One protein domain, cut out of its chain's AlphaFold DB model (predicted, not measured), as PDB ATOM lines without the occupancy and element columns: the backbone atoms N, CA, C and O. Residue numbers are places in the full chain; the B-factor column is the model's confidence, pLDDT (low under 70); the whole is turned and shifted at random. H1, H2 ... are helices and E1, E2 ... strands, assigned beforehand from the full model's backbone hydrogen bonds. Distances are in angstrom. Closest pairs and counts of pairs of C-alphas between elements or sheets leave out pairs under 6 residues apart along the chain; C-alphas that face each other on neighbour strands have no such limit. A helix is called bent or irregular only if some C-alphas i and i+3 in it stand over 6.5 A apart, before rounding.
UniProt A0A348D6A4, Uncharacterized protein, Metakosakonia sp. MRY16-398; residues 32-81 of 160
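Overview. This is residues 32 to 81 of the 160 residues of an uncharacterized protein of Metakosakonia sp. MRY16-398 (UniProt A0A348D6A4). An open, elongated loop has a small two-stranded ladder, E1 and E2, at one end and a helical hairpin, H2 and H3, at the other; the short H1 and residues 69 to 75 bridge them. The 50 printed residues run E1, H1, H2, H3, E2, mixed helices and strands with an antiparallel sheet. The whole is loose, radius of gyration of the C-alphas 12.4 A, spanning 36 by 20 by 18 A.

Along the chain. E1, residues 37 to 39, begins at C-alpha (89.533, 120.154, 105.428). H1 is residues 40 to 43. H2, residues 47 to 59, measures 18.5 A. H3, residues 61 to 68, measures 10.3 A and is only just irregular: C-alphas 63 and 66 are 6.9 A apart. E2, residues 76 to 79, ends at C-alpha (90.828, 118.712, 100.796).

Arrangement. E1 and E2 are antiparallel at 161 degrees; N 38 and O 78 are 3.0 A apart, within hydrogen-bond range. H1 and H2 are close but not clearly touching; their closest C-alphas, Leu 43 and Phe 49, are 6.2 A apart. H2, with residues 53 to 57 alone, touches H3 at a shallow tilt of 29 degrees, opposite ways; the closest C-alphas, Gln 57 and Ala 64, are 5.0 A apart. E1 and H3 are apart. Every O i to N i+4 pair is within range in H2, 1 of 4 in H3, where 3 of 5 O i to N i+3 pairs are; H1 is too short for an i+4 pair.

Size, cuts and confidence. The farthest C-alphas, Thr 32 and Asn 58, are 36.2 A apart. The printed part has no cut and no long link. Residues 70 to 81 have pLDDT under 70.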
ATOM      1  N   THR A  32      97.277 116.564 107.654       82.88
ATOM      2  CA  THR A  32      98.221 117.202 108.571       82.88
ATOM      3  C   THR A  32      97.620 118.470 109.181       82.88
ATOM      4  O   THR A  32      96.652 119.027 108.671       82.88
ATOM      5  N   GLU A  33      98.235 118.990 110.247       81.00
ATOM      6  CA  GLU A  33      97.790 120.228 110.918       81.00
ATOM      7  C   GLU A  33      97.775 121.466 109.999       81.00
ATOM      8  O   GLU A  33      97.099 122.449 110.294       81.00
ATOM      9  N   ASN A  34      98.508 121.423 108.882       80.94
ATOM     10  CA  ASN A  34      98.583 122.515 107.909       80.94
ATOM     11  C   ASN A  34      97.580 122.369 106.754       80.94
ATOM     12  O   ASN A  34      97.502 123.251 105.897       80.94
ATOM     13  N   GLU A  35      96.848 121.257 106.688       77.75
ATOM     14  CA  GLU A  35      95.881 120.989 105.628       77.75
ATOM     15  C   GLU A  35      94.476 121.389 106.071       77.75
ATOM     16  O   GLU A  35      93.978 120.988 107.122       77.75
ATOM     17  N   VAL A  36      93.814 122.194 105.242       77.19
ATOM     18  CA  VAL A  36      92.440 122.629 105.496       77.19
ATOM     19  C   VAL A  36      91.482 121.595 104.920       77.19
ATOM     20  O   VAL A  36      91.468 121.354 103.709       77.19
ATOM     21  N   VAL A  37      90.659 121.018 105.795       75.75
ATOM     22  CA  VAL A  37      89.533 120.154 105.428       75.75
ATOM     23  C   VAL A  37      88.251 120.954 105.588       75.75
ATOM     24  O   VAL A  37      87.907 121.365 106.695       75.75
ATOM     25  N   VAL A  38      87.515 121.147 104.498       75.44
ATOM     26  CA  VAL A  38      86.172 121.730 104.565       75.44
ATOM     27  C   VAL A  38      85.156 120.599 104.522       75.44
ATOM     28  O   VAL A  38      84.967 119.971 103.479       75.44
ATOM     29  N   ASN A  39      84.507 120.346 105.657       77.12
ATOM     30  CA  ASN A  39      83.384 119.422 105.749       77.12
ATOM     31  C   ASN A  39      82.070 120.203 105.658       77.12
ATOM     32  O   ASN A  39      81.622 120.808 106.631       77.12
ATOM     33  N   ILE A  40      81.466 120.189 104.473       75.56
ATOM     34  CA  ILE A  40      80.272 120.982 104.168       75.56
ATOM     35  C   ILE A  40      79.080 120.542 105.035       75.56
ATOM     36  O   ILE A  40      78.331 121.391 105.513       75.56
ATOM     37  N   CYS A  41      78.926 119.244 105.313       76.56
ATOM     38  CA  CYS A  41      77.846 118.749 106.170       76.56
ATOM     39  C   CYS A  41      77.985 119.211 107.624       76.56
ATOM     40  O   CYS A  41      76.980 119.514 108.261       76.56
ATOM     41  N   GLU A  42      79.210 119.277 108.153       80.69
ATOM     42  CA  GLU A  42      79.443 119.811 109.502       80.69
ATOM     43  C   GLU A  42      79.247 121.329 109.553       80.69
ATOM     44  O   GLU A  42      78.685 121.828 110.525       80.69
ATOM     45  N   LEU A  43      79.606 122.064 108.492       82.75
ATOM     46  CA  LEU A  43      79.314 123.499 108.395       82.75
ATOM     47  C   LEU A  43      77.808 123.780 108.497       82.75
ATOM     48  O   LEU A  43      77.398 124.687 109.211       82.75
ATOM     49  N   TRP A  44      76.960 122.963 107.870       83.06
ATOM     50  CA  TRP A  44      75.501 123.096 107.985       83.06
ATOM     51  C   TRP A  44      74.926 122.713 109.359       83.06
ATOM     52  O   TRP A  44      73.731 122.903 109.580       83.06
ATOM     53  N   LYS A  45      75.741 122.196 110.288       85.19
ATOM     54  CA  LYS A  45      75.360 122.004 111.699       85.19
ATOM     55  C   LYS A  45      75.757 123.188 112.580       85.19
ATOM     56  O   LYS A  45      75.256 123.283 113.699       85.19
ATOM     57  N   ASP A  46      76.634 124.069 112.100       88.75
ATOM     58  CA  ASP A  46      77.089 125.247 112.831       88.75
ATOM     59  C   ASP A  46      76.078 126.407 112.701       88.75
ATOM     60  O   ASP A  46      75.848 126.908 111.595       88.75
ATOM     61  N   PRO A  47      75.465 126.874 113.808       89.69
ATOM     62  CA  PRO A  47      74.505 127.971 113.767       89.69
ATOM     63  C   PRO A  47      75.072 129.276 113.192       89.69
ATOM     64  O   PRO A  47      74.325 130.022 112.554       89.69
ATOM     65  N   GLU A  48      76.362 129.563 113.402       93.12
ATOM     66  CA  GLU A  48      76.993 130.783 112.883       93.12
ATOM     67  C   GLU A  48      77.109 130.735 111.358       93.12
ATOM     68  O   GLU A  48      76.712 131.686 110.674       93.12
ATOM     69  N   PHE A  49      77.563 129.604 110.812       90.50
ATOM     70  CA  PHE A  49      77.590 129.374 109.373       90.50
ATOM     71  C   PHE A  49      76.196 129.466 108.739       90.50
ATOM     72  O   PHE A  49      76.031 130.143 107.725       90.50
ATOM     73  N   ILE A  50      75.176 128.846 109.343       91.38
ATOM     74  CA  ILE A  50      73.794 128.903 108.836       91.38
ATOM     75  C   ILE A  50      73.295 130.352 108.788       91.38
ATOM     76  O   ILE A  50      72.727 130.781 107.782       91.38
ATOM     77  N   ALA A  51      73.523 131.122 109.854       93.38
ATOM     78  CA  ALA A  51      73.129 132.526 109.907       93.38
ATOM     79  C   ALA A  51      73.834 133.354 108.821       93.38
ATOM     80  O   ALA A  51      73.187 134.148 108.135       93.38
ATOM     81  N   ALA A  52      75.135 133.129 108.619       93.38
ATOM     82  CA  ALA A  52      75.908 133.779 107.566       93.38
ATOM     83  C   ALA A  52      75.436 133.379 106.156       93.38
ATOM     84  O   ALA A  52      75.332 134.236 105.280       93.38
ATOM     85  N   ALA A  53      75.096 132.107 105.933       90.81
ATOM     86  CA  ALA A  53      74.575 131.616 104.660       90.81
ATOM     87  C   ALA A  53      73.206 132.232 104.327       90.81
ATOM     88  O   ALA A  53      72.967 132.626 103.185       90.81
ATOM     89  N   ILE A  54      72.319 132.367 105.319       93.56
ATOM     90  CA  ILE A  54      71.013 133.026 105.159       93.56
ATOM     91  C   ILE A  54      71.192 134.519 104.863       93.56
ATOM     92  O   ILE A  54      70.549 135.056 103.962       93.56
ATOM     93  N   ASP A  55      72.075 135.203 105.590       95.56
ATOM     94  CA  ASP A  55      72.391 136.609 105.322       95.56
ATOM     95  C   ASP A  55      72.968 136.801 103.909       95.56
ATOM     96  O   ASP A  55      72.549 137.710 103.190       95.56
ATOM     97  N   PHE A  56      73.846 135.900 103.462       93.56
ATOM     98  CA  PHE A  56      74.354 135.886 102.092       93.56
ATOM     99  C   PHE A  56      73.234 135.690 101.061       93.56
ATOM    100  O   PHE A  56      73.153 136.464 100.111       93.56
ATOM    101  N   GLN A  57      72.330 134.729 101.274       94.81
ATOM    102  CA  GLN A  57      71.172 134.492 100.404       94.81
ATOM    103  C   GLN A  57      70.265 135.716 100.286       94.81
ATOM    104  O   GLN A  57      69.808 136.043  99.193       94.81
ATOM    105  N   ASN A  58      70.034 136.424 101.391       94.12
ATOM    106  CA  ASN A  58      69.222 137.638 101.387       94.12
ATOM    107  C   ASN A  58      69.872 138.771 100.579       94.12
ATOM    108  O   ASN A  58      69.165 139.591  99.993       94.12
ATOM    109  N   ARG A  59      71.209 138.832 100.548       95.00
ATOM    110  CA  ARG A  59      71.967 139.859  99.816       95.00
ATOM    111  C   ARG A  59      72.181 139.499  98.345       95.00
ATOM    112  O   ARG A  59      72.178 140.398  97.507       95.00
ATOM    113  N   TYR A  60      72.349 138.214  98.041       94.62
ATOM    114  CA  TYR A  60      72.705 137.695  96.718       94.62
ATOM    115  C   TYR A  60      71.897 136.425  96.397       94.62
ATOM    116  O   TYR A  60      72.436 135.316  96.418       94.62
ATOM    117  N   PRO A  61      70.589 136.555  96.115       89.69
ATOM    118  CA  PRO A  61      69.693 135.405  96.006       89.69
ATOM    119  C   PRO A  61      70.064 134.448  94.869       89.69
ATOM    120  O   PRO A  61      70.020 133.239  95.074       89.69
ATOM    121  N   GLU A  62      70.480 134.963  93.709       91.06
ATOM    122  CA  GLU A  62      70.888 134.138  92.560       91.06
ATOM    123  C   GLU A  62      72.212 133.401  92.825       91.06
ATOM    124  O   GLU A  62      72.335 132.206  92.555       91.06
ATOM    125  N   ASP A  63      73.185 134.088  93.430       86.75
ATOM    126  CA  ASP A  63      74.510 133.524  93.717       86.75
ATOM    127  C   ASP A  63      74.481 132.513  94.873       86.75
ATOM    128  O   ASP A  63      75.373 131.673  94.997       86.75
ATOM    129  N   ALA A  64      73.455 132.568  95.725       87.12
ATOM    130  CA  ALA A  64      73.275 131.641  96.836       87.12
ATOM    131  C   ALA A  64      72.623 130.311  96.428       87.12
ATOM    132  O   ALA A  64      72.725 129.340  97.179       87.12
ATOM    133  N   ILE A  65      71.997 130.220  95.247       83.06
ATOM    134  CA  ILE A  65      71.328 128.993  94.779       83.06
ATOM    135  C   ILE A  65      72.248 127.757  94.867       83.06
ATOM    136  O   ILE A  65      71.813 126.741  95.414       83.06
ATOM    137  N   PRO A  66      73.516 127.793  94.404       81.88
ATOM    138  CA  PRO A  66      74.406 126.637  94.497       81.88
ATOM    139  C   PRO A  66      74.736 126.241  95.941       81.88
ATOM    140  O   PRO A  66      74.791 125.052  96.242       81.88
ATOM    141  N   LEU A  67      74.921 127.219  96.837       81.56
ATOM    142  CA  LEU A  67      75.268 126.977  98.239       81.56
ATOM    143  C   LEU A  67      74.163 126.186  98.955       81.56
ATOM    144  O   LEU A  67      74.453 125.227  99.663       81.56
ATOM    145  N   PHE A  68      72.901 126.543  98.710       82.06
ATOM    146  CA  PHE A  68      71.733 125.897  99.319       82.06
ATOM    147  C   PHE A  68      71.286 124.613  98.602       82.06
ATOM    148  O   PHE A  68      70.393 123.914  99.081       82.06
ATOM    149  N   HIS A  69      71.898 124.273  97.466       78.44
ATOM    150  CA  HIS A  69      71.676 122.995  96.786       78.44
ATOM    151  C   HIS A  69      72.572 121.858  97.295       78.44
ATOM    152  O   HIS A  69      72.304 120.699  96.956       78.44
ATOM    153  N   PHE A  70      73.592 122.143  98.113       69.25
ATOM    154  CA  PHE A  70      74.356 121.102  98.801       69.25
ATOM    155  C   PHE A  70      73.447 120.371  99.793       69.25
ATOM    156  O   PHE A  70      72.964 120.950 100.762       69.25
ATOM    157  N   LYS A  71      73.182 119.090  99.526       57.91
ATOM    158  CA  LYS A  71      72.391 118.232 100.416       57.91
ATOM    159  C   LYS A  71      73.307 117.573 101.445       57.91
ATOM    160  O   LYS A  71      74.401 117.138 101.103       57.91
ATOM    161  N   ASP A  72      72.798 117.411 102.660       53.44
ATOM    162  CA  ASP A  72      73.381 116.660 103.787       53.44
ATOM    163  C   ASP A  72      73.833 115.223 103.451       53.44
ATOM    164  O   ASP A  72      74.676 114.645 104.132       53.44
ATOM    165  N   THR A  73      73.290 114.651 102.377       52.53
ATOM    166  CA  THR A  73      73.664 113.333 101.842       52.53
ATOM    167  C   THR A  73      75.012 113.309 101.115       52.53
ATOM    168  O   THR A  73      75.480 112.237 100.731       52.53
ATOM    169  N   GLN A  74      75.649 114.463 100.900       56.50
ATOM    170  CA  GLN A  74      76.965 114.555 100.282       56.50
ATOM    171  C   GLN A  74      78.038 114.650 101.369       56.50
ATOM    172  O   GLN A  74      78.456 115.742 101.730       56.50
ATOM    173  N   SER A  75      78.545 113.505 101.836       58.41
ATOM    174  CA  SER A  75      79.729 113.396 102.719       58.41
ATOM    175  C   SER A  75      81.038 113.873 102.062       58.41
ATOM    176  O   SER A  75      82.125 113.445 102.453       58.41
ATOM    177  N   GLU A  76      80.940 114.705 101.025       61.66
ATOM    178  CA  GLU A  76      82.061 115.218 100.260       61.66
ATOM    179  C   GLU A  76      82.808 116.266 101.086       61.66
ATOM    180  O   GLU A  76      82.218 117.193 101.646       61.66
ATOM    181  N   VAL A  77      84.126 116.118 101.151       64.12
ATOM    182  CA  VAL A  77      85.012 117.090 101.788       64.12
ATOM    183  C   VAL A  77      85.917 117.720 100.742       64.12
ATOM    184  O   VAL A  77      86.356 117.072  99.787       64.12
ATOM    185  N   ILE A  78      86.207 119.005 100.915       67.25
ATOM    186  CA  ILE A  78      87.214 119.682 100.101       67.25
ATOM    187  C   ILE A  78      88.526 119.586 100.865       67.25
ATOM    188  O   ILE A  78      88.672 120.167 101.940       67.25
ATOM    189  N   LEU A  79      89.469 118.843 100.295       68.25
ATOM    190  CA  LEU A  79      90.828 118.712 100.796       68.25
ATOM    191  C   LEU A  79      91.800 119.014  99.658       68.25
ATOM    192  O   LEU A  79      91.765 118.380  98.598       68.25
ATOM    193  N   THR A  80      92.689 119.972  99.903       67.31
ATOM    194  CA  THR A  80      93.798 120.281  98.998       67.31
ATOM    195  C   THR A  80      95.035 119.538  99.484       67.31
ATOM    196  O   THR A  80      95.767 120.054 100.320       67.31
ATOM    197  N   SER A  81      95.258 118.328  98.968       66.44
ATOM    198  CA  SER A  81      96.457 117.537  99.268       66.44
ATOM    199  C   SER A  81      97.011 116.879  97.998       66.44
ATOM    200  O   SER A  81      96.225 116.393  97.172       66.44
TER     201      SER A  81